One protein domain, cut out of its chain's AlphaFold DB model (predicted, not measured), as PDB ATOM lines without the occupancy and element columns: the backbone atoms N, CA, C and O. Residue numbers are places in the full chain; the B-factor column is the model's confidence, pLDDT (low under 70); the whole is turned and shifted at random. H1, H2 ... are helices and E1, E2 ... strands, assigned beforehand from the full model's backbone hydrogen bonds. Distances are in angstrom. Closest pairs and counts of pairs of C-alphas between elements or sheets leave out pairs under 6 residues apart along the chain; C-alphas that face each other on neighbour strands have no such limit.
ATOM      1  N   ILE A   2     -12.743  43.273-100.065       90.69
ATOM      2  CA  ILE A   2     -13.281  42.639 -98.853       90.69
ATOM      3  C   ILE A   2     -12.604  43.330 -97.660       90.69
ATOM      4  O   ILE A   2     -11.374  43.347 -97.592       90.69
ATOM      5  N   GLU A   3     -13.381  43.918 -96.752       91.75
ATOM      6  CA  GLU A   3     -12.894  44.618 -95.557       91.75
ATOM      7  C   GLU A   3     -13.571  44.043 -94.306       91.75
ATOM      8  O   GLU A   3     -14.793  43.887 -94.256       91.75
ATOM      9  N   GLN A   4     -12.774  43.761 -93.275       92.38
ATOM     10  CA  GLN A   4     -13.263  43.298 -91.981       92.38
ATOM     11  C   GLN A   4     -12.784  44.236 -90.870       92.38
ATOM     12  O   GLN A   4     -11.591  44.372 -90.614       92.38
ATOM     13  N   SER A   5     -13.717  44.858 -90.158       92.19
ATOM     14  CA  SER A   5     -13.437  45.657 -88.963       92.19
ATOM     15  C   SER A   5     -14.180  45.055 -87.775       92.19
ATOM     16  O   SER A   5     -15.312  44.597 -87.917       92.19
ATOM     17  N   ILE A   6     -13.556  45.033 -86.598       94.25
ATOM     18  CA  ILE A   6     -14.185  44.531 -85.368       94.25
ATOM     19  C   ILE A   6     -14.034  45.596 -84.293       94.25
ATOM     20  O   ILE A   6     -12.928  46.065 -84.026       94.25
ATOM     21  N   MET A   7     -15.150  45.997 -83.688       95.00
ATOM     22  CA  MET A   7     -15.137  46.864 -82.517       95.00
ATOM     23  C   MET A   7     -15.167  46.032 -81.240       95.00
ATOM     24  O   MET A   7     -16.029  45.169 -81.082       95.00
ATOM     25  N   TRP A   8     -14.230  46.326 -80.342       96.88
ATOM     26  CA  TRP A   8     -14.024  45.661 -79.061       96.88
ATOM     27  C   TRP A   8     -14.315  46.648 -77.936       96.88
ATOM     28  O   TRP A   8     -13.436  47.385 -77.483       96.88
ATOM     29  N   THR A   9     -15.570  46.707 -77.504       98.00
ATOM     30  CA  THR A   9     -15.981  47.649 -76.460       98.00
ATOM     31  C   THR A   9     -15.734  47.035 -75.087       98.00
ATOM     32  O   THR A   9     -16.346  46.026 -74.736       98.00
ATOM     33  N   ALA A  10     -14.840  47.649 -74.307       98.12
ATOM     34  CA  ALA A  10     -14.552  47.245 -72.934       98.12
ATOM     35  C   ALA A  10     -15.630  47.775 -71.975       98.12
ATOM     36  O   ALA A  10     -15.854  48.983 -71.893       98.12
ATOM     37  N   LEU A  11     -16.279  46.881 -71.232       98.25
ATOM     38  CA  LEU A  11     -17.340  47.194 -70.276       98.25
ATOM     39  C   LEU A  11     -16.892  46.752 -68.873       98.25
ATOM     40  O   LEU A  11     -16.832  45.548 -68.606       98.25
ATOM     41  N   PRO A  12     -16.547  47.686 -67.969       97.56
ATOM     42  CA  PRO A  12     -16.322  47.360 -66.564       97.56
ATOM     43  C   PRO A  12     -17.557  46.687 -65.962       97.56
ATOM     44  O   PRO A  12     -18.662  47.225 -66.056       97.56
ATOM     45  N   ARG A  13     -17.369  45.501 -65.380       95.00
ATOM     46  CA  ARG A  13     -18.476  44.647 -64.937       95.00
ATOM     47  C   ARG A  13     -18.524  44.483 -63.424       95.00
ATOM     48  O   ARG A  13     -19.567  44.686 -62.807       95.00
ATOM     49  N   SER A  14     -17.443  43.962 -62.855       94.62
ATOM     50  CA  SER A  14     -17.401  43.499 -61.467       94.62
ATOM     51  C   SER A  14     -15.967  43.232 -61.024       94.62
ATOM     52  O   SER A  14     -15.019  43.448 -61.775       94.62
ATOM     53  N   ILE A  15     -15.816  42.705 -59.813       94.25
ATOM     54  CA  ILE A  15     -14.538  42.279 -59.249       94.25
ATOM     55  C   ILE A  15     -14.558  40.765 -59.027       94.25
ATOM     56  O   ILE A  15     -15.580  40.203 -58.622       94.25
ATOM     57  N   ALA A  16     -13.447  40.092 -59.321       92.25
ATOM     58  CA  ALA A  16     -13.286  38.664 -59.094       92.25
ATOM     59  C   ALA A  16     -13.238  38.359 -57.590       92.25
ATOM     60  O   ALA A  16     -12.435  38.921 -56.842       92.25
ATOM     61  N   LYS A  17     -14.102  37.441 -57.138       87.19
ATOM     62  CA  LYS A  17     -14.118  36.990 -55.741       87.19
ATOM     63  C   LYS A  17     -12.775  36.335 -55.401       87.19
ATOM     64  O   LYS A  17     -12.328  35.442 -56.114       87.19
ATOM     65  N   GLY A  18     -12.153  36.759 -54.303       86.12
ATOM     66  CA  GLY A  18     -10.866  36.237 -53.838       86.12
ATOM     67  C   GLY A  18      -9.675  37.080 -54.290       86.12
ATOM     68  O   GLY A  18      -9.001  37.642 -53.437       86.12
ATOM     69  N   SER A  19      -9.426  37.198 -55.601       87.75
ATOM     70  CA  SER A  19      -8.275  37.971 -56.108       87.75
ATOM     71  C   SER A  19      -8.463  39.485 -56.010       87.75
ATOM     72  O   SER A  19      -7.477  40.210 -55.956       87.75
ATOM     73  N   GLY A  20      -9.710  39.969 -56.016       90.88
ATOM     74  CA  GLY A  20      -9.989  41.401 -56.103       90.88
ATOM     75  C   GLY A  20      -9.738  41.976 -57.501       90.88
ATOM     76  O   GLY A  20      -9.883  43.172 -57.700       90.88
ATOM     77  N   ASN A  21      -9.402  41.154 -58.497       94.88
ATOM     78  CA  ASN A  21      -9.049  41.659 -59.820       94.88
ATOM     79  C   ASN A  21     -10.267  42.216 -60.589       94.88
ATOM     80  O   ASN A  21     -11.366  41.655 -60.485       94.88
ATOM     81  N   PRO A  22     -10.091  43.266 -61.414       96.44
ATOM     82  CA  PRO A  22     -11.157  43.795 -62.261       96.44
ATOM     83  C   PRO A  22     -11.617  42.777 -63.314       96.44
ATOM     84  O   PRO A  22     -10.800  42.164 -64.003       96.44
ATOM     85  N   ILE A  23     -12.932  42.643 -63.487       96.94
ATOM     86  CA  ILE A  23     -13.551  41.845 -64.552       96.94
ATOM     87  C   ILE A  23     -14.146  42.781 -65.603       96.94
ATOM     88  O   ILE A  23     -14.985  43.633 -65.294       96.94
ATOM     89  N   LEU A  24     -13.758  42.577 -66.857       97.38
ATOM     90  CA  LEU A  24     -14.331  43.242 -68.022       97.38
ATOM     91  C   LEU A  24     -15.251  42.286 -68.769       97.38
ATOM     92  O   LEU A  24     -14.861  41.154 -69.041       97.38
ATOM     93  N   SER A  25     -16.418  42.766 -69.184       97.88
ATOM     94  CA  SER A  25     -17.118  42.192 -70.334       97.88
ATOM     95  C   SER A  25     -16.630  42.884 -71.603       97.88
ATOM     96  O   SER A  25     -16.498  44.106 -71.638       97.88
ATOM     97  N   ILE A  26     -16.377  42.122 -72.660       98.19
ATOM     98  CA  ILE A  26     -15.978  42.645 -73.968       98.19
ATOM     99  C   ILE A  26     -17.138  42.410 -74.926       98.19
ATOM    100  O   ILE A  26     -17.517  41.266 -75.168       98.19
ATOM    101  N   PHE A  27     -17.720  43.493 -75.442       98.25
ATOM    102  CA  PHE A  27     -18.787  43.436 -76.439       98.25
ATOM    103  C   PHE A  27     -18.196  43.571 -77.842       98.25
ATOM    104  O   PHE A  27     -17.501  44.546 -78.140       98.25
ATOM    105  N   VAL A  28     -18.476  42.587 -78.693       97.62
ATOM    106  CA  VAL A  28     -17.940  42.483 -80.052       97.62
ATOM    107  C   VAL A  28     -18.968  43.008 -81.046       97.62
ATOM    108  O   VAL A  28     -20.098  42.529 -81.090       97.62
ATOM    109  N   SER A  29     -18.580  43.973 -81.881       96.00
ATOM    110  CA  SER A  29     -19.402  44.437 -83.009       96.00
ATOM    111  C   SER A  29     -18.658  44.253 -84.334       96.00
ATOM    112  O   SER A  29     -17.792  45.072 -84.668       96.00
ATOM    113  N   PRO A  30     -18.962  43.183 -85.088       95.94
ATOM    114  CA  PRO A  30     -18.435  42.980 -86.434       95.94
ATOM    115  C   PRO A  30     -18.945  44.049 -87.412       95.94
ATOM    116  O   PRO A  30     -20.116  44.416 -87.382       95.94
ATOM    117  N   GLN A  31     -18.071  44.524 -88.298       94.88
ATOM    118  CA  GLN A  31     -18.385  45.415 -89.419       94.88
ATOM    119  C   GLN A  31     -17.779  44.801 -90.683       94.88
ATOM    120  O   GLN A  31     -16.576  44.933 -90.932       94.88
ATOM    121  N   LEU A  32     -18.602  44.072 -91.435       95.81
ATOM    122  CA  LEU A  32     -18.200  43.311 -92.614       95.81
ATOM    123  C   LEU A  32     -18.600  44.065 -93.879       95.81
ATOM    124  O   LEU A  32     -19.736  44.517 -94.006       95.81
ATOM    125  N   LYS A  33     -17.676  44.200 -94.830       94.62
ATOM    126  CA  LYS A  33     -17.952  44.817 -96.131       94.62
ATOM    127  C   LYS A  33     -17.350  43.994 -97.249       94.62
ATOM    128  O   LYS A  33     -16.202  43.559 -97.160       94.62
ATOM    129  N   THR A  34     -18.111  43.828 -98.317       93.00
ATOM    130  CA  THR A  34     -17.644  43.182 -99.535       93.00
ATOM    131  C   THR A  34     -18.354  43.774-100.746       93.00
ATOM    132  O   THR A  34     -19.499  44.182-100.641       93.00
ATOM    133  N   ASP A  35     -17.673  43.849-101.881       92.75
ATOM    134  CA  ASP A  35     -18.275  44.073-103.204       92.75
ATOM    135  C   ASP A  35     -18.261  42.785-104.057       92.75
ATOM    136  O   ASP A  35     -18.616  42.800-105.235       92.75
ATOM    137  N   VAL A  36     -17.811  41.664-103.474       92.06
ATOM    138  CA  VAL A  36     -17.703  40.369-104.145       92.06
ATOM    139  C   VAL A  36     -19.050  39.662-104.072       92.06
ATOM    140  O   VAL A  36     -19.555  39.373-102.986       92.06
ATOM    141  N   ILE A  37     -19.598  39.332-105.239       92.06
ATOM    142  CA  ILE A  37     -20.907  38.695-105.391       92.06
ATOM    143  C   ILE A  37     -20.743  37.161-105.460       92.06
ATOM    144  O   ILE A  37     -19.874  36.684-106.195       92.06
ATOM    145  N   PRO A  38     -21.581  36.371-104.756       93.62
ATOM    146  CA  PRO A  38     -22.635  36.816-103.839       93.62
ATOM    147  C   PRO A  38     -22.066  37.323-102.504       93.62
ATOM    148  O   PRO A  38     -21.111  36.748-101.981       93.62
ATOM    149  N   GLU A  39     -22.675  38.372-101.944       95.69
ATOM    150  CA  GLU A  39     -22.268  38.996-100.676       95.69
ATOM    151  C   GLU A  39     -22.579  38.058 -99.495       95.69
ATOM    152  O   GLU A  39     -23.689  38.030 -98.962       95.69
ATOM    153  N   GLN A  40     -21.614  37.217 -99.120       96.38
ATOM    154  CA  GLN A  40     -21.851  36.096 -98.208       96.38
ATOM    155  C   GLN A  40     -20.785  35.964 -97.123       96.38
ATOM    156  O   GLN A  40     -19.607  36.275 -97.322       96.38
ATOM    157  N   LEU A  41     -21.190  35.400 -95.982       96.50
ATOM    158  CA  LEU A  41     -20.331  35.193 -94.815       96.50
ATOM    159  C   LEU A  41     -19.128  34.277 -95.100       96.50
ATOM    160  O   LEU A  41     -18.088  34.416 -94.463       96.50
ATOM    161  N   GLY A  42     -19.223  33.399 -96.107       95.94
ATOM    162  CA  GLY A  42     -18.133  32.555 -96.617       95.94
ATOM    163  C   GLY A  42     -16.834  33.297 -96.936       95.94
ATOM    164  O   GLY A  42     -15.758  32.699 -96.891       95.94
ATOM    165  N   GLN A  43     -16.924  34.597 -97.215       94.69
ATOM    166  CA  GLN A  43     -15.784  35.457 -97.513       94.69
ATOM    167  C   GLN A  43     -15.009  35.893 -96.252       94.69
ATOM    168  O   GLN A  43     -13.843  36.269 -96.351       94.69
ATOM    169  N   PHE A  44     -15.615  35.787 -95.064       95.06
ATOM    170  CA  PHE A  44     -15.064  36.224 -93.777       95.06
ATOM    171  C   PHE A  44     -14.753  35.015 -92.887       95.06
ATOM    172  O   PHE A  44     -15.526  34.657 -91.997       95.06
ATOM    173  N   LYS A  45     -13.602  34.368 -93.119       92.38
ATOM    174  CA  LYS A  45     -13.228  33.088 -92.478       92.38
ATOM    175  C   LYS A  45     -13.319  33.106 -90.950       92.38
ATOM    176  O   LYS A  45     -13.762  32.124 -90.366       92.38
ATOM    177  N   ASP A  46     -12.955  34.222 -90.326       92.94
ATOM    178  CA  ASP A  46     -12.992  34.388 -88.866       92.94
ATOM    179  C   ASP A  46     -14.413  34.318 -88.278       92.94
ATOM    180  O   ASP A  46     -14.574  34.032 -87.098       92.94
ATOM    181  N   PHE A  47     -15.449  34.585 -89.079       95.56
ATOM    182  CA  PHE A  47     -16.850  34.551 -88.651       95.56
ATOM    183  C   PHE A  47     -17.602  33.309 -89.142       95.56
ATOM    184  O   PHE A  47     -18.797  33.185 -88.894       95.56
ATOM    185  N   LEU A  48     -16.929  32.352 -89.791       95.50
ATOM    186  CA  LEU A  48     -17.533  31.049 -90.100       95.50
ATOM    187  C   LEU A  48     -17.672  30.167 -88.855       95.50
ATOM    188  O   LEU A  48     -18.642  29.425 -88.726       95.50
ATOM    189  N   ASP A  49     -16.719  30.273 -87.933       97.06
ATOM    190  CA  ASP A  49     -16.770  29.659 -86.608       97.06
ATOM    191  C   ASP A  49     -16.177  30.635 -85.588       97.06
ATOM    192  O   ASP A  49     -15.052  30.482 -85.108       97.06
ATOM    193  N   TRP A  50     -16.941  31.694 -85.311       96.94
ATOM    194  CA  TRP A  50     -16.485  32.769 -84.437       96.94
ATOM    195  C   TRP A  50     -16.074  32.283 -83.038       96.94
ATOM    196  O   TRP A  50     -15.008  32.696 -82.582       96.94
ATOM    197  N   PRO A  51     -16.818  31.387 -82.353       97.56
ATOM    198  CA  PRO A  51     -16.383  30.852 -81.064       97.56
ATOM    199  C   PRO A  51     -15.022  30.144 -81.119       97.56
ATOM    200  O   PRO A  51     -14.203  30.341 -80.220       97.56
ATOM    201  N   ALA A  52     -14.743  29.369 -82.175       96.81
ATOM    202  CA  ALA A  52     -13.444  28.719 -82.340       96.81
ATOM    203  C   ALA A  52     -12.322  29.731 -82.615       96.81
ATOM    204  O   ALA A  52     -11.226  29.594 -82.069       96.81
ATOM    205  N   THR A  53     -12.588  30.767 -83.416       94.94
ATOM    206  CA  THR A  53     -11.644  31.872 -83.634       94.94
ATOM    207  C   THR A  53     -11.367  32.632 -82.335       94.94
ATOM    208  O   THR A  53     -10.208  32.869 -81.999       94.94
ATOM    209  N   LEU A  54     -12.412  32.961 -81.572       94.94
ATOM    210  CA  LEU A  54     -12.325  33.668 -80.295       94.94
ATOM    211  C   LEU A  54     -11.473  32.905 -79.274       94.94
ATOM    212  O   LEU A  54     -10.670  33.519 -78.577       94.94
ATOM    213  N   ALA A  55     -11.600  31.577 -79.211       94.88
ATOM    214  CA  ALA A  55     -10.849  30.735 -78.279       94.88
ATOM    215  C   ALA A  55      -9.321  30.782 -78.484       94.88
ATOM    216  O   ALA A  55      -8.567  30.442 -77.573       94.88
ATOM    217  N   GLN A  56      -8.856  31.202 -79.664       93.56
ATOM    218  CA  GLN A  56      -7.430  31.336 -79.970       93.56
ATOM    219  C   GLN A  56      -6.874  32.723 -79.617       93.56
ATOM    220  O   GLN A  56      -5.656  32.909 -79.590       93.56
ATOM    221  N   LEU A  57      -7.742  33.706 -79.363       93.69
ATOM    222  CA  LEU A  57      -7.328  35.069 -79.057       93.69
ATOM    223  C   LEU A  57      -6.819  35.188 -77.622       93.69
ATOM    224  O   LEU A  57      -7.370  34.612 -76.684       93.69
ATOM    225  N   LYS A  58      -5.790  36.016 -77.450       94.88
ATOM    226  CA  LYS A  58      -5.414  36.568 -76.144       94.88
ATOM    227  C   LYS A  58      -5.854  38.023 -76.073       94.88
ATOM    228  O   LYS A  58      -6.134  38.639 -77.098       94.88
ATOM    229  N   PHE A  59      -5.908  38.577 -74.870       95.88
ATOM    230  CA  PHE A  59      -6.345  39.952 -74.667       95.88
ATOM    231  C   PHE A  59      -5.411  40.677 -73.713       95.88
ATOM    232  O   PHE A  59      -4.888  40.088 -72.767       95.88
ATOM    233  N   GLN A  60      -5.250  41.968 -73.963       96.31
ATOM    234  CA  GLN A  60      -4.588  42.896 -73.060       96.31
ATOM    235  C   GLN A  60      -5.484  44.105 -72.825       96.31
ATOM    236  O   GLN A  60      -6.199  44.547 -73.726       96.31
ATOM    237  N   ALA A  61      -5.446  44.643 -71.612       96.69
ATOM    238  CA  ALA A  61      -6.127  45.877 -71.259       96.69
ATOM    239  C   ALA A  61      -5.107  46.993 -71.045       96.69
ATOM    240  O   ALA A  61      -4.098  46.793 -70.375       96.69
ATOM    241  N   THR A  62      -5.381  48.184 -71.571       95.75
ATOM    242  CA  THR A  62      -4.526  49.360 -71.365       95.75
ATOM    243  C   THR A  62      -5.253  50.399 -70.523       95.75
ATOM    244  O   THR A  62      -6.371  50.794 -70.864       95.75
ATOM    245  N   VAL A  63      -4.599  50.878 -69.463       95.19
ATOM    246  CA  VAL A  63      -5.057  51.984 -68.611       95.19
ATOM    247  C   VAL A  63      -3.913  52.969 -68.409       95.19
ATOM    248  O   VAL A  63      -2.847  52.587 -67.940       95.19
ATOM    249  N   GLY A  64      -4.115  54.242 -68.761       85.31
ATOM    250  CA  GLY A  64      -3.112  55.292 -68.518       85.31
ATOM    251  C   GLY A  64      -1.737  55.030 -69.157       85.31
ATOM    252  O   GLY A  64      -0.734  55.512 -68.649       85.31
ATOM    253  N   GLY A  65      -1.682  54.243 -70.238       85.44
ATOM    254  CA  GLY A  65      -0.438  53.817 -70.894       85.44
ATOM    255  C   GLY A  65       0.169  52.518 -70.346       85.44
ATOM    256  O   GLY A  65       1.000  51.912 -71.017       85.44
ATOM    257  N   THR A  66      -0.280  52.036 -69.185       92.38
ATOM    258  CA  THR A  66       0.107  50.727 -68.640       92.38
ATOM    259  C   THR A  66      -0.732  49.624 -69.272       92.38
ATOM    260  O   THR A  66      -1.948  49.766 -69.398       92.38
ATOM    261  N   THR A  67      -0.088  48.524 -69.661       94.50
ATOM    262  CA  THR A  67      -0.750  47.355 -70.251       94.50
ATOM    263  C   THR A  67      -0.760  46.199 -69.261       94.50
ATOM    264  O   THR A  67       0.253  45.916 -68.628       94.50
ATOM    265  N   PHE A  68      -1.910  45.546 -69.144       95.25
ATOM    266  CA  PHE A  68      -2.168  44.414 -68.266       95.25
ATOM    267  C   PHE A  68      -2.587  43.211 -69.101       95.25
ATOM    268  O   PHE A  68      -3.397  43.347 -70.024       95.25
ATOM    269  N   ASP A  69      -2.079  42.034 -68.754       95.44
ATOM    270  CA  ASP A  69      -2.546  40.792 -69.359       95.44
ATOM    271  C   ASP A  69      -3.959  40.464 -68.874       95.44
ATOM    272  O   ASP A  69      -4.310  40.677 -67.711       95.44
ATOM    273  N   CYS A  70      -4.773  39.919 -69.773       96.62
ATOM    274  CA  CYS A  70      -6.106  39.438 -69.455       96.62
ATOM    275  C   CYS A  70      -6.157  37.917 -69.602       96.62
ATOM    276  O   CYS A  70      -5.637  37.356 -70.570       96.62
ATOM    277  N   LYS A  71      -6.853  37.246 -68.683       95.19
ATOM    278  CA  LYS A  71      -7.202  35.823 -68.824       95.19
ATOM    279  C   LYS A  71      -8.716  35.658 -68.987       95.19
ATOM    280  O   LYS A  71      -9.462  36.470 -68.433       95.19
ATOM    281  N   PRO A  72      -9.194  34.626 -69.705       94.69
ATOM    282  CA  PRO A  72     -10.620  34.334 -69.786       94.69
ATOM    283  C   PRO A  72     -11.245  34.186 -68.395       94.69
ATOM    284  O   PRO A  72     -10.677  33.535 -67.516       94.69
ATOM    285  N   PHE A  73     -12.422  34.774 -68.210       93.62
ATOM    286  CA  PHE A  73     -13.231  34.639 -67.007       93.62
ATOM    287  C   PHE A  73     -14.596  34.077 -67.407       93.62
ATOM    288  O   PHE A  73     -15.269  34.614 -68.280       93.62
ATOM    289  N   LEU A  74     -15.011  32.968 -66.797       87.38
ATOM    290  CA  LEU A  74     -16.301  32.332 -67.073       87.38
ATOM    291  C   LEU A  74     -17.088  32.256 -65.762       87.38
ATOM    292  O   LEU A  74     -16.881  31.320 -64.992       87.38
ATOM    293  N   PRO A  75     -17.959  33.244 -65.472       74.69
ATOM    294  CA  PRO A  75     -18.732  33.245 -64.231       74.69
ATOM    295  C   PRO A  75     -19.747  32.100 -64.176       74.69
ATOM    296  O   PRO A  75     -20.051  31.611 -63.093       74.69
ATOM    297  N   ASP A  76     -20.253  31.680 -65.337       84.56
ATOM    298  CA  ASP A  76     -21.126  30.521 -65.499       84.56
ATOM    299  C   ASP A  76     -20.593  29.651 -66.652       84.56
ATOM    300  O   ASP A  76     -20.645  30.082 -67.810       84.56
ATOM    301  N   PRO A  77     -20.081  28.438 -66.371       85.19
ATOM    302  CA  PRO A  77     -19.624  27.507 -67.401       85.19
ATOM    303  C   PRO A  77     -20.702  27.153 -68.435       85.19
ATOM    304  O   PRO A  77     -20.373  26.870 -69.587       85.19
ATOM    305  N   ASN A  78     -21.987  27.217 -68.068       87.88
ATOM    306  CA  ASN A  78     -23.089  26.940 -68.991       87.88
ATOM    307  C   ASN A  78     -23.241  28.027 -70.063       87.88
ATOM    308  O   ASN A  78     -23.850  27.780 -71.101       87.88
ATOM    309  N   LEU A  79     -22.652  29.208 -69.861       90.88
ATOM    310  CA  LEU A  79     -22.672  30.317 -70.816       90.88
ATOM    311  C   LEU A  79     -21.417  30.391 -71.696       90.88
ATOM    312  O   LEU A  79     -21.256  31.366 -72.428       90.88
ATOM    313  N   ALA A  80     -20.541  29.379 -71.659       93.50
ATOM    314  CA  ALA A  80     -19.365  29.330 -72.523       93.50
ATOM    315  C   ALA A  80     -19.753  29.387 -74.021       93.50
ATOM    316  O   ALA A  80     -20.737  28.743 -74.406       93.50
ATOM    317  N   PRO A  81     -18.992  30.110 -74.871       96.31
ATOM    318  CA  PRO A  81     -19.229  30.159 -76.312       96.31
ATOM    319  C   PRO A  81     -19.213  28.772 -76.974       96.31
ATOM    320  O   PRO A  81     -18.373  27.937 -76.643       96.31
ATOM    321  N   GLN A  82     -20.113  28.526 -77.932       96.56
ATOM    322  CA  GLN A  82     -20.267  27.227 -78.600       96.56
ATOM    323  C   GLN A  82     -20.305  27.350 -80.124       96.56
ATOM    324  O   GLN A  82     -21.253  27.901 -80.692       96.56
ATOM    325  N   SER A  83     -19.340  26.724 -80.800       97.62
ATOM    326  CA  SER A  83     -19.271  26.650 -82.268       97.62
ATOM    327  C   SER A  83     -20.537  26.066 -82.899       97.62
ATOM    328  O   SER A  83     -21.029  26.593 -83.893       97.62
ATOM    329  N   LYS A  84     -21.125  25.027 -82.283       96.88
ATOM    330  CA  LYS A  84     -22.348  24.379 -82.790       96.88
ATOM    331  C   LYS A  84     -23.538  25.344 -82.862       96.88
ATOM    332  O   LYS A  84     -24.319  25.268 -83.802       96.88
ATOM    333  N   LEU A  85     -23.674  26.247 -81.886       96.88
ATOM    334  CA  LEU A  85     -24.749  27.245 -81.877       96.88
ATOM    335  C   LEU A  85     -24.506  28.341 -82.911       96.88
ATOM    336  O   LEU A  85     -25.432  28.741 -83.609       96.88
ATOM    337  N   TRP A  86     -23.256  28.799 -83.037       97.50
ATOM    338  CA  TRP A  86     -22.880  29.777 -84.055       97.50
ATOM    339  C   TRP A  86     -23.190  29.261 -85.461       97.50
ATOM    340  O   TRP A  86     -23.883  29.930 -86.221       97.50
ATOM    341  N   GLN A  87     -22.755  28.040 -85.775       96.31
ATOM    342  CA  GLN A  87     -22.965  27.406 -87.080       96.31
ATOM    343  C   GLN A  87     -24.434  27.051 -87.359       96.31
ATOM    344  O   GLN A  87     -24.811  26.896 -88.518       96.31
ATOM    345  N   ALA A  88     -25.269  26.940 -86.319       95.25
ATOM    346  CA  ALA A  88     -26.711  26.756 -86.468       95.25
ATOM    347  C   ALA A  88     -27.439  28.039 -86.912       95.25
ATOM    348  O   ALA A  88     -28.510  27.951 -87.504       95.25
ATOM    349  N   LEU A  89     -26.871  29.220 -86.638       94.38
ATOM    350  CA  LEU A  89     -27.414  30.509 -87.091       94.38
ATOM    351  C   LEU A  89     -26.732  31.000 -88.364       94.38
ATOM    352  O   LEU A  89     -27.378  31.510 -89.277       94.38
ATOM    353  N   PHE A  90     -25.411  30.855 -88.424       95.50
ATOM    354  CA  PHE A  90     -24.571  31.473 -89.432       95.50
ATOM    355  C   PHE A  90     -23.881  30.409 -90.275       95.50
ATOM    356  O   PHE A  90     -23.097  29.595 -89.792       95.50
ATOM    357  N   THR A  91     -24.163  30.437 -91.572       94.25
ATOM    358  CA  THR A  91     -23.631  29.496 -92.558       94.25
ATOM    359  C   THR A  91     -22.757  30.234 -93.565       94.25
ATOM    360  O   THR A  91     -22.756  31.461 -93.639       94.25
ATOM    361  N   LYS A  92     -22.037  29.489 -94.410       96.56
ATOM    362  CA  LYS A  92     -21.202  30.077 -95.472       96.56
ATOM    363  C   LYS A  92     -22.005  30.938 -96.452       96.56
ATOM    364  O   LYS A  92     -21.439  31.850 -97.039       96.56
ATOM    365  N   THR A  93     -23.293  30.644 -96.620       95.31
ATOM    366  CA  THR A  93     -24.199  31.331 -97.548       95.31
ATOM    367  C   THR A  93     -25.039  32.413 -96.876       95.31
ATOM    368  O   THR A  93     -25.861  33.021 -97.552       95.31
ATOM    369  N   THR A  94     -24.862  32.662 -95.572       95.06
ATOM    370  CA  THR A  94     -25.564  33.753 -94.878       95.06
ATOM    371  C   THR A  94     -25.263  35.078 -95.573       95.06
ATOM    372  O   THR A  94     -24.092  35.404 -95.791       95.06
ATOM    373  N   TYR A  95     -26.318  35.817 -95.916       95.62
ATOM    374  CA  TYR A  95     -26.226  37.104 -96.595       95.62
ATOM    375  C   TYR A  95     -25.521  38.148 -95.719       95.62
ATOM    376  O   TYR A  95     -25.776  38.256 -94.517       95.62
ATOM    377  N   VAL A  96     -24.618  38.921 -96.324       96.44
ATOM    378  CA  VAL A  96     -23.882  40.000 -95.659       96.44
ATOM    379  C   VAL A  96     -24.061  41.280 -96.459       96.44
ATOM    380  O   VAL A  96     -23.313  41.536 -97.397       96.44
ATOM    381  N   ARG A  97     -24.999  42.129 -96.037       95.75
ATOM    382  CA  ARG A  97     -25.097  43.490 -96.566       95.75
ATOM    383  C   ARG A  97     -23.837  44.267 -96.165       95.75
ATOM    384  O   ARG A  97     -23.492  44.257 -94.977       95.75
ATOM    385  N   PRO A  98     -23.144  44.951 -97.093       95.56
ATOM    386  CA  PRO A  98     -21.944  45.706 -96.758       95.56
ATOM    387  C   PRO A  98     -22.231  46.757 -95.685       95.56
ATOM    388  O   PRO A  98     -23.104  47.607 -95.855       95.56
ATOM    389  N   PHE A 236     -26.531  39.381 -91.939       96.12
ATOM    390  CA  PHE A 236     -25.701  39.025 -90.787       96.12
ATOM    391  C   PHE A 236     -25.662  40.103 -89.685       96.12
ATOM    392  O   PHE A 236     -25.793  39.776 -88.503       96.12
ATOM    393  N   HIS A 237     -25.522  41.389 -90.030       96.56
ATOM    394  CA  HIS A 237     -25.449  42.470 -89.042       96.56
ATOM    395  C   HIS A 237     -26.788  42.694 -88.335       96.56
ATOM    396  O   HIS A 237     -26.807  42.959 -87.129       96.56
ATOM    397  N   GLN A 238     -27.907  42.566 -89.053       94.06
ATOM    398  CA  GLN A 238     -29.247  42.638 -88.469       94.06
ATOM    399  C   GLN A 238     -29.488  41.466 -87.514       94.06
ATOM    400  O   GLN A 238     -29.917  41.693 -86.380       94.06
ATOM    401  N   MET A 239     -29.107  40.243 -87.902       94.50
ATOM    402  CA  MET A 239     -29.187  39.066 -87.026       94.50
ATOM    403  C   MET A 239     -28.361  39.267 -85.740       94.50
ATOM    404  O   MET A 239     -28.870  39.088 -84.633       94.50
ATOM    405  N   VAL A 240     -27.102  39.709 -85.863       96.06
ATOM    406  CA  VAL A 240     -26.231  40.023 -84.715       96.06
ATOM    407  C   VAL A 240     -26.825  41.126 -83.833       96.06
ATOM    408  O   VAL A 240     -26.773  41.032 -82.605       96.06
ATOM    409  N   SER A 241     -27.439  42.149 -84.428       93.69
ATOM    410  CA  SER A 241     -28.075  43.245 -83.687       93.69
ATOM    411  C   SER A 241     -29.289  42.773 -82.880       93.69
ATOM    412  O   SER A 241     -29.432  43.156 -81.716       93.69
ATOM    413  N   MET A 242     -30.122  41.894 -83.451       92.50
ATOM    414  CA  MET A 242     -31.297  41.312 -82.787       92.50
ATOM    415  C   MET A 242     -30.926  40.449 -81.575       92.50
ATOM    416  O   MET A 242     -31.621  40.480 -80.557       92.50
ATOM    417  N   LEU A 243     -29.793  39.736 -81.629       94.81
ATOM    418  CA  LEU A 243     -29.268  38.969 -80.490       94.81
ATOM    419  C   LEU A 243     -28.968  39.846 -79.264       94.81
ATOM    420  O   LEU A 243     -28.910  39.345 -78.142       94.81
ATOM    421  N   GLY A 244     -28.851  41.163 -79.454       94.25
ATOM    422  CA  GLY A 244     -28.715  42.148 -78.389       94.25
ATOM    423  C   GLY A 244     -29.799  42.089 -77.307       94.25
ATOM    424  O   GLY A 244     -29.528  42.494 -76.180       94.25
ATOM    425  N   ALA A 245     -30.993  41.568 -77.612       93.00
ATOM    426  CA  ALA A 245     -32.093  41.387 -76.656       93.00
ATOM    427  C   ALA A 245     -31.946  40.140 -75.748       93.00
ATOM    428  O   ALA A 245     -32.758  39.928 -74.837       93.00
ATOM    429  N   TYR A 246     -30.920  39.313 -75.985       94.94
ATOM    430  CA  TYR A 246     -30.730  38.002 -75.358       94.94
ATOM    431  C   TYR A 246     -29.324  37.882 -74.729       94.94
ATOM    432  O   TYR A 246     -28.428  37.267 -75.315       94.94
ATOM    433  N   PRO A 247     -29.092  38.442 -73.522       93.19
ATOM    434  CA  PRO A 247     -27.768  38.474 -72.884       93.19
ATOM    435  C   PRO A 247     -27.079  37.112 -72.722       93.19
ATOM    436  O   PRO A 247     -25.851  37.028 -72.825       93.19
ATOM    437  N   SER A 248     -27.853  36.049 -72.484       94.12
ATOM    438  CA  SER A 248     -27.336  34.678 -72.403       94.12
ATOM    439  C   SER A 248     -26.848  34.188 -73.770       94.12
ATOM    440  O   SER A 248     -25.760  33.620 -73.863       94.12
ATOM    441  N   MET A 249     -27.580  34.488 -74.850       95.81
ATOM    442  CA  MET A 249     -27.178  34.119 -76.214       95.81
ATOM    443  C   MET A 249     -25.963  34.904 -76.700       95.81
ATOM    444  O   MET A 249     -25.107  34.325 -77.360       95.81
ATOM    445  N   LEU A 250     -25.814  36.179 -76.320       96.25
ATOM    446  CA  LEU A 250     -24.595  36.939 -76.628       96.25
ATOM    447  C   LEU A 250     -23.332  36.228 -76.111       96.25
ATOM    448  O   LEU A 250     -22.323  36.203 -76.813       96.25
ATOM    449  N   ARG A 251     -23.393  35.613 -74.921       96.12
ATOM    450  CA  ARG A 251     -22.277  34.842 -74.342       96.12
ATOM    451  C   ARG A 251     -22.096  33.481 -75.001       96.12
ATOM    452  O   ARG A 251     -20.995  33.163 -75.445       96.12
ATOM    453  N   ARG A 252     -23.188  32.730 -75.178       96.38
ATOM    454  CA  ARG A 252     -23.191  31.426 -75.870       96.38
ATOM    455  C   ARG A 252     -22.672  31.509 -77.312       96.38
ATOM    456  O   ARG A 252     -22.119  30.538 -77.817       96.38
ATOM    457  N   LEU A 253     -22.819  32.660 -77.968       97.12
ATOM    458  CA  LEU A 253     -22.342  32.909 -79.333       97.12
ATOM    459  C   LEU A 253     -20.985  33.629 -79.384       97.12
ATOM    460  O   LEU A 253     -20.488  33.885 -80.474       97.12
ATOM    461  N   GLY A 254     -20.376  33.968 -78.243       96.88
ATOM    462  CA  GLY A 254     -19.080  34.658 -78.186       96.88
ATOM    463  C   GLY A 254     -19.108  36.129 -78.624       96.88
ATOM    464  O   GLY A 254     -18.055  36.718 -78.850       96.88
ATOM    465  N   LEU A 255     -20.288  36.741 -78.751       97.94
ATOM    466  CA  LEU A 255     -20.447  38.179 -79.022       97.94
ATOM    467  C   LEU A 255     -20.226  39.030 -77.759       97.94
ATOM    468  O   LEU A 255     -19.931  40.222 -77.845       97.94
ATOM    469  N   VAL A 256     -20.352  38.404 -76.589       97.69
ATOM    470  CA  VAL A 256     -19.913  38.911 -75.290       97.69
ATOM    471  C   VAL A 256     -19.080  37.834 -74.619       97.69
ATOM    472  O   VAL A 256     -19.493  36.681 -74.557       97.69
ATOM    473  N   PHE A 257     -17.941  38.203 -74.058       96.00
ATOM    474  CA  PHE A 257     -17.147  37.308 -73.220       96.00
ATOM    475  C   PHE A 257     -16.470  38.111 -72.117       96.00
ATOM    476  O   PHE A 257     -16.282  39.322 -72.249       96.00
ATOM    477  N   ASP A 258     -16.144  37.444 -71.015       96.94
ATOM    478  CA  ASP A 258     -15.565  38.106 -69.855       96.94
ATOM    479  C   ASP A 258     -14.079  37.772 -69.723       96.94
ATOM    480  O   ASP A 258     -13.634  36.658 -70.016       96.94
ATOM    481  N   VAL A 259     -13.304  38.750 -69.264       97.19
ATOM    482  CA  VAL A 259     -11.888  38.583 -68.944       97.19
ATOM    483  C   VAL A 259     -11.577  39.169 -67.574       97.19
ATOM    484  O   VAL A 259     -12.135  40.193 -67.177       97.19
ATOM    485  N   GLU A 260     -10.670  38.522 -66.853       96.88
ATOM    486  CA  GLU A 260     -10.076  39.047 -65.625       96.88
ATOM    487  C   GLU A 260      -8.772  39.762 -65.998       96.88
ATOM    488  O   GLU A 260      -7.886  39.159 -66.613       96.88
ATOM    489  N   VAL A 261      -8.671  41.045 -65.651       96.81
ATOM    490  CA  VAL A 261      -7.460  41.853 -65.842       96.81
ATOM    491  C   VAL A 261      -6.476  41.505 -64.734       96.81
ATOM    492  O   VAL A 261      -6.860  41.526 -63.568       96.81
ATOM    493  N   ILE A 262      -5.225  41.189 -65.072       95.19
ATOM    494  CA  ILE A 262      -4.200  40.744 -64.121       95.19
ATOM    495  C   ILE A 262      -3.220  41.893 -63.837       95.19
ATOM    496  O   ILE A 262      -2.352  42.165 -64.667       95.19
ATOM    497  N   PRO A 263      -3.291  42.557 -62.663       87.75
ATOM    498  CA  PRO A 263      -2.410  43.684 -62.342       87.75
ATOM    499  C   PRO A 263      -0.946  43.291 -62.081       87.75
ATOM    500  O   PRO A 263      -0.088  44.163 -61.968       87.75
ATOM    501  N   GLY A 264      -0.642  41.991 -61.950       78.06
ATOM    502  CA  GLY A 264       0.730  41.479 -61.828       78.06
ATOM    503  C   GLY A 264       1.487  41.941 -60.576       78.06
ATOM    504  O   GLY A 264       2.713  41.962 -60.585       78.06
ATOM    505  N   GLY A 265       0.775  42.340 -59.515       70.06
ATOM    506  CA  GLY A 265       1.352  42.897 -58.283       70.06
ATOM    507  C   GLY A 265       1.447  44.429 -58.253       70.06
ATOM    508  O   GLY A 265       1.739  44.991 -57.200       70.06
ATOM    509  N   GLY A 266       1.158  45.115 -59.364       71.12
ATOM    510  CA  GLY A 266       0.963  46.566 -59.392       71.12
ATOM    511  C   GLY A 266      -0.436  46.971 -58.914       71.12
ATOM    512  O   GLY A 266      -1.396  46.214 -59.056       71.12
ATOM    513  N   ALA A 267      -0.571  48.180 -58.361       81.25
ATOM    514  CA  ALA A 267      -1.880  48.722 -58.001       81.25
ATOM    515  C   ALA A 267      -2.688  49.049 -59.267       81.25
ATOM    516  O   ALA A 267      -2.228  49.802 -60.128       81.25
ATOM    517  N   PHE A 268      -3.906  48.513 -59.371       91.75
ATOM    518  CA  PHE A 268      -4.850  48.932 -60.405       91.75
ATOM    519  C   PHE A 268      -5.449  50.296 -60.012       91.75
ATOM    520  O   PHE A 268      -5.874  50.453 -58.864       91.75
ATOM    521  N   PRO A 269      -5.464  51.303 -60.903       94.19
ATOM    522  CA  PRO A 269      -5.887  52.649 -60.529       94.19
ATOM    523  C   PRO A 269      -7.380  52.694 -60.186       94.19
ATOM    524  O   PRO A 269      -8.191  52.006 -60.799       94.19
ATOM    525  N   ALA A 270      -7.751  53.537 -59.220       95.00
ATOM    526  CA  ALA A 270      -9.136  53.659 -58.756       95.00
ATOM    527  C   ALA A 270     -10.070  54.315 -59.790       95.00
ATOM    528  O   ALA A 270     -11.277  54.089 -59.786       95.00
ATOM    529  N   THR A 271      -9.530  55.139 -60.685       96.88
ATOM    530  CA  THR A 271     -10.264  55.758 -61.794       96.88
ATOM    531  C   THR A 271      -9.373  55.817 -63.026       96.88
ATOM    532  O   THR A 271      -8.145  55.821 -62.924       96.88
ATOM    533  N   GLY A 272      -9.976  55.861 -64.209       96.75
ATOM    534  CA  GLY A 272      -9.211  55.960 -65.443       96.75
ATOM    535  C   GLY A 272     -10.040  55.686 -66.683       96.75
ATOM    536  O   GLY A 272     -11.268  55.686 -66.653       96.75
ATOM    537  N   GLN A 273      -9.340  55.455 -67.787       97.44
ATOM    538  CA  GLN A 273      -9.921  55.034 -69.057       97.44
ATOM    539  C   GLN A 273      -9.301  53.698 -69.432       97.44
ATOM    540  O   GLN A 273      -8.074  53.582 -69.442       97.44
ATOM    541  N   ILE A 274     -10.136  52.710 -69.731       97.75
ATOM    542  CA  ILE A 274      -9.701  51.373 -70.120       97.75
ATOM    543  C   ILE A 274     -10.085  51.093 -71.564       97.75
ATOM    544  O   ILE A 274     -11.194  51.409 -71.991       97.75
ATOM    545  N   LYS A 275      -9.171  50.487 -72.315       96.56
ATOM    546  CA  LYS A 275      -9.470  49.858 -73.604       96.56
ATOM    547  C   LYS A 275      -8.916  48.445 -73.622       96.56
ATOM    548  O   LYS A 275      -7.985  48.141 -72.876       96.56
ATOM    549  N   VAL A 276      -9.483  47.601 -74.472       96.38
ATOM    550  CA  VAL A 276      -9.048  46.214 -74.642       96.38
ATOM    551  C   VAL A 276      -8.524  45.999 -76.050       96.38
ATOM    552  O   VAL A 276      -9.121  46.487 -77.005       96.38
ATOM    553  N   MET A 277      -7.413  45.281 -76.177       93.56
ATOM    554  CA  MET A 277      -6.800  44.939 -77.455       93.56
ATOM    555  C   MET A 277      -6.783  43.417 -77.629       93.56
ATOM    556  O   MET A 277      -6.296  42.718 -76.733       93.56
ATOM    557  N   PRO A 278      -7.297  42.886 -78.752       94.19
ATOM    558  CA  PRO A 278      -7.111  41.483 -79.096       94.19
ATOM    559  C   PRO A 278      -5.667  41.228 -79.552       94.19
ATOM    560  O   PRO A 278      -5.044  42.059 -80.211       94.19
ATOM    561  N   ILE A 279      -5.152  40.042 -79.246       92.56
ATOM    562  CA  ILE A 279      -3.872  39.526 -79.731       92.56
ATOM    563  C   ILE A 279      -4.168  38.258 -80.524       92.56
ATOM    564  O   ILE A 279      -4.569  37.231 -79.968       92.56
ATOM    565  N   TRP A 280      -3.967  38.344 -81.836       90.44
ATOM    566  CA  TRP A 280      -4.172  37.244 -82.772       90.44
ATOM    567  C   TRP A 280      -2.976  36.270 -82.741       90.44
ATOM    568  O   TRP A 280      -1.838  36.740 -82.672       90.44
ATOM    569  N   PRO A 281      -3.182  34.938 -82.850       83.69
ATOM    570  CA  PRO A 281      -2.104  33.937 -82.801       83.69
ATOM    571  C   PRO A 281      -0.928  34.189 -83.753       83.69
ATOM    572  O   PRO A 281       0.215  33.939 -83.390       83.69
ATOM    573  N   ASN A 282      -1.201  34.724 -84.947       77.06
ATOM    574  CA  ASN A 282      -0.194  35.023 -85.971       77.06
ATOM    575  C   ASN A 282       0.113  36.526 -86.082       77.06
ATOM    576  O   ASN A 282       0.605  36.984 -87.110       77.06
ATOM    577  N   GLY A 283      -0.259  37.325 -85.075       68.06
ATOM    578  CA  GLY A 283      -0.129  38.786 -85.079       68.06
ATOM    579  C   GLY A 283      -1.074  39.511 -86.044       68.06
ATOM    580  O   GLY A 283      -1.323  40.700 -85.872       68.06
ATOM    581  N   LEU A 284      -1.643  38.795 -87.016       60.31
ATOM    582  CA  LEU A 284      -2.646  39.295 -87.933       60.31
ATOM    583  C   LEU A 284      -3.851  38.347 -88.022       60.31
ATOM    584  O   LEU A 284      -3.718  37.125 -87.921       60.31
ATOM    585  N   PRO A 285      -5.032  38.915 -88.242       63.72
ATOM    586  CA  PRO A 285      -6.232  38.184 -88.608       63.72
ATOM    587  C   PRO A 285      -6.267  37.727 -90.083       63.72
ATOM    588  O   PRO A 285      -5.400  38.090 -90.869       63.72
ATOM    589  N   SER A 286      -7.304  36.969 -90.482       63.16
ATOM    590  CA  SER A 286      -7.391  36.334 -91.814       63.16
ATOM    591  C   SER A 286      -7.541  37.282 -93.023       63.16
ATOM    592  O   SER A 286      -7.287  36.862 -94.152       63.16
ATOM    593  N   LEU A 287      -7.928  38.542 -92.807       68.62
ATOM    594  CA  LEU A 287      -8.113  39.589 -93.825       68.62
ATOM    595  C   LEU A 287      -7.464  40.905 -93.353       68.62
ATOM    596  O   LEU A 287      -7.225  41.046 -92.153       68.62
ATOM    597  N   PRO A 288      -7.203  41.891 -94.241       63.12
ATOM    598  CA  PRO A 288      -6.763  43.224 -93.829       63.12
ATOM    599  C   PRO A 288      -7.788  43.826 -92.856       63.12
ATOM    600  O   PRO A 288      -8.908  44.154 -93.253       63.12
ATOM    601  N   LYS A 289      -7.429  43.903 -91.566       66.19
ATOM    602  CA  LYS A 289      -8.343  44.312 -90.493       66.19
ATOM    603  C   LYS A 289      -8.053  45.679 -89.927       66.19
ATOM    604  O   LYS A 289      -6.910  46.120 -89.844       66.19
ATOM    605  N   LYS A 290      -9.120  46.267 -89.389       80.69
ATOM    606  CA  LYS A 290      -9.049  47.371 -88.439       80.69
ATOM    607  C   LYS A 290      -9.732  46.956 -87.134       80.69
ATOM    608  O   LYS A 290     -10.955  47.005 -87.031       80.69
ATOM    609  N   ASP A 291      -8.948  46.516 -86.152       89.94
ATOM    610  CA  ASP A 291      -9.448  46.374 -84.782       89.94
ATOM    611  C   ASP A 291      -9.696  47.779 -84.209       89.94
ATOM    612  O   ASP A 291      -8.852  48.673 -84.304       89.94
ATOM    613  N   ARG A 292     -10.896  48.002 -83.673       92.31
ATOM    614  CA  ARG A 292     -11.322  49.275 -83.080       92.31
ATOM    615  C   ARG A 292     -11.519  49.086 -81.589       92.31
ATOM    616  O   ARG A 292     -12.350  48.282 -81.181       92.31
ATOM    617  N   THR A 293     -10.780  49.838 -80.785       93.88
ATOM    618  CA  THR A 293     -10.698  49.625 -79.335       93.88
ATOM    619  C   THR A 293     -11.067  50.916 -78.599       93.88
ATOM    620  O   THR A 293     -10.177  51.609 -78.098       93.88
ATOM    621  N   PRO A 294     -12.357  51.304 -78.585       96.06
ATOM    622  CA  PRO A 294     -12.793  52.506 -77.886       96.06
ATOM    623  C   PRO A 294     -12.432  52.440 -76.395       96.06
ATOM    624  O   PRO A 294     -12.280  51.363 -75.813       96.06
ATOM    625  N   ARG A 295     -12.294  53.613 -75.778       97.38
ATOM    626  CA  ARG A 295     -11.982  53.757 -74.355       97.38
ATOM    627  C   ARG A 295     -13.268  53.857 -73.549       97.38
ATOM    628  O   ARG A 295     -14.189  54.558 -73.953       97.38
ATOM    629  N   THR A 296     -13.282  53.270 -72.362       98.38
ATOM    630  CA  THR A 296     -14.371  53.406 -71.390       98.38
ATOM    631  C   THR A 296     -13.834  54.026 -70.109       98.38
ATOM    632  O   THR A 296     -12.874  53.517 -69.527       98.38
ATOM    633  N   ALA A 297     -14.432  55.129 -69.662       98.19
ATOM    634  CA  ALA A 297     -14.156  55.696 -68.349       98.19
ATOM    635  C   ALA A 297     -14.659  54.738 -67.261       98.19
ATOM    636  O   ALA A 297     -15.764  54.205 -67.374       98.19
ATOM    637  N   PHE A 298     -13.878  54.526 -66.205       97.94
ATOM    638  CA  PHE A 298     -14.224  53.577 -65.150       97.94
ATOM    639  C   PHE A 298     -13.948  54.109 -63.743       97.94
ATOM    640  O   PHE A 298     -13.106  54.989 -63.539       97.94
ATOM    641  N   LYS A 299     -14.631  53.500 -62.771       96.81
ATOM    642  CA  LYS A 299     -14.282  53.544 -61.348       96.81
ATOM    643  C   LYS A 299     -14.065  52.128 -60.821       96.81
ATOM    644  O   LYS A 299     -14.804  51.214 -61.182       96.81
ATOM    645  N   TYR A 300     -13.051  51.968 -59.984       95.94
ATOM    646  CA  TYR A 300     -12.632  50.726 -59.351       95.94
ATOM    647  C   TYR A 300     -12.415  50.971 -57.854       95.94
ATOM    648  O   TYR A 300     -11.652  51.854 -57.463       95.94
ATOM    649  N   SER A 301     -13.114  50.212 -57.020       92.56
ATOM    650  CA  SER A 301     -13.001  50.236 -55.560       92.56
ATOM    651  C   SER A 301     -13.461  48.900 -54.985       92.56
ATOM    652  O   SER A 301     -13.992  48.069 -55.713       92.56
ATOM    653  N   ASP A 302     -13.367  48.711 -53.671       87.31
ATOM    654  CA  ASP A 302     -13.887  47.502 -53.014       87.31
ATOM    655  C   ASP A 302     -15.400  47.296 -53.229       87.31
ATOM    656  O   ASP A 302     -15.903  46.179 -53.119       87.31
ATOM    657  N   ALA A 303     -16.135  48.363 -53.571       85.12
ATOM    658  CA  ALA A 303     -17.557  48.294 -53.895       85.12
ATOM    659  C   ALA A 303     -17.829  47.712 -55.294       85.12
ATOM    660  O   ALA A 303     -18.932  47.226 -55.552       85.12
ATOM    661  N   GLY A 304     -16.852  47.751 -56.204       92.38
ATOM    662  CA  GLY A 304     -16.992  47.195 -57.544       92.38
ATOM    663  C   GLY A 304     -16.132  47.868 -58.609       92.38
ATOM    664  O   GLY A 304     -15.360  48.794 -58.364       92.38
ATOM    665  N   PHE A 305     -16.308  47.385 -59.836       95.62
ATOM    666  CA  PHE A 305     -15.668  47.905 -61.036       95.62
ATOM    667  C   PHE A 305     -16.744  48.251 -62.061       95.62
ATOM    668  O   PHE A 305     -17.411  47.357 -62.580       95.62
ATOM    669  N   ILE A 306     -16.939  49.546 -62.309       96.31
ATOM    670  CA  ILE A 306     -18.088  50.079 -63.049       96.31
ATOM    671  C   ILE A 306     -17.652  51.044 -64.149       96.31
ATOM    672  O   ILE A 306     -16.615  51.706 -64.044       96.31
ATOM    673  N   ALA A 307     -18.471  51.160 -65.196       97.69
ATOM    674  CA  ALA A 307     -18.364  52.274 -66.124       97.69
ATOM    675  C   ALA A 307     -18.702  53.567 -65.371       97.69
ATOM    676  O   ALA A 307     -19.700  53.636 -64.656       97.69
ATOM    677  N   GLN A 308     -17.863  54.588 -65.508       97.38
ATOM    678  CA  GLN A 308     -18.029  55.841 -64.786       97.38
ATOM    679  C   GLN A 308     -19.160  56.670 -65.422       97.38
ATOM    680  O   GLN A 308     -19.071  56.973 -66.620       97.38
ATOM    681  N   PRO A 309     -20.189  57.086 -64.654       96.50
ATOM    682  CA  PRO A 309     -21.176  58.054 -65.127       96.50
ATOM    683  C   PRO A 309     -20.529  59.376 -65.551       96.50
ATOM    684  O   PRO A 309     -19.429  59.724 -65.105       96.50
TER     685      PRO A 309
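AT A GLANCE: This is residues 2 to 98 and 236 to 309 of the 658 residues of an uncharacterized protein of Chlorobi bacterium OLB7 (UniProt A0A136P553). One long sheet of nine strands curls round like part of a barrel and folds back on itself, so that E7, E1, E2 and E5 face E3, E6, E8 and E9, with E4 as the hinge; the long hairpin of E1 and E2 runs along the longest axis. Four short helices gather outside the curl: H3 is over E2 and H4 over E5, while H1 and H2 touch each other off the sheet. The printed part has 171 residues, with four named helices and nine named strands in the order E1 E2 H1 E3 E4 H2 H3 H4 E5 E6 E7 E8 E9 along the chain. The sheet is mixed, in the order E7 E1 E2 E5 E4 E3 E6 E8 E9, and the class is mixed, helices and strands. The whole is compact, with a radius of gyration of the C-alphas of 16.6 A, but elongated in outline, spanning 52 by 32 by 31 A.

IN THESE COORDINATES: E1, residues 2 to 15, begins at C-alpha 2 (-13.281, 42.639, -98.853) and is 39.6 A long. E2, residues 22 to 34, is 37.8 A long and ends at C-alpha 34 (-17.644, 43.182, -99.535). H1 is residues 50 to 55. E3, residues 58 to 63, measures 17.2 A and E4, residues 66 to 73, measures 21.0 A. H2 is residues 83 to 89. After the cut come H3, residues 236 to 245, 15.7 A, and H4, residues 247 to 252. E5, residues 256 to 262, measures 19.4 A and E6, residues 271 to 279, measures 25.0 A. E7 is residues 289 to 292, E8 is residues 295 to 301, 19.1 A, and E9, residues 304 to 307, ends at C-alpha 307 (-18.364, 52.274, -66.124).

HOW THE PARTS SIT: E1 and E2 form an antiparallel hairpin, with N 7 and O 29 at 3.0 A. E2 and E5 are antiparallel, with N 26 and O 257 at 2.8 A. E5 and E4 are antiparallel, with N 262 and O 69 at 2.8 A. E4 and E3 form a hairpin, with N 68 and O 61 at 2.8 A. E6 is staggered: its residues 274 to 279 pair with E3, N 277 and O 60 at 2.8 A, and its residues 271 to 274 with E8, N 274 and O 296 at 2.9 A. E8 and E9 form a hairpin, with N 306 and O 299 at 2.9 A. E7 is parallel to E1, with N 292 and O 6 at 2.8 A, and runs on into E8 at 44 degrees across a break of 2 residues. The closest C-alphas of E1 and E9, those of Ser 14 and Phe 305, are 4.8 A apart. H3 is on the sheet over E2, at a height over the sheet of 9.7 A; its closest C-alphas to E2 are those of His 237 and Pro 30, 7.5 A. H4, on the same face, is over E5 and stands up from the sheet. H3 and H4 only just touch, only at the corner, with 3 pairs of C-alphas within 8 A, the closest those of Leu 243 and Leu 250, 6.4 A. H1 and H2 touch at a shallow tilt of 18 degrees, opposite ways; the closest C-alphas are those of Pro 51 and Ser 83, 5.2 A. In H1 and H2 every O i to N i+4 pair is within hydrogen-bond range; in H3 it is 4 of 6 and in H4 1 of 2.

THE WHOLE: The two C-alphas farthest apart, those of Ile 37 and Asp 302, are 53.6 A apart. Residues 99 to 235 are not printed; C-alphas 98 and 236 are 9.7 A apart across this cut, which falls in the link from H2 to H3. Of the links that are printed whole, the one from E2 to H1 is long, residues 35 to 49. The mean pLDDT of the printed part is 92.6, and residues 283 to 289 are under 70.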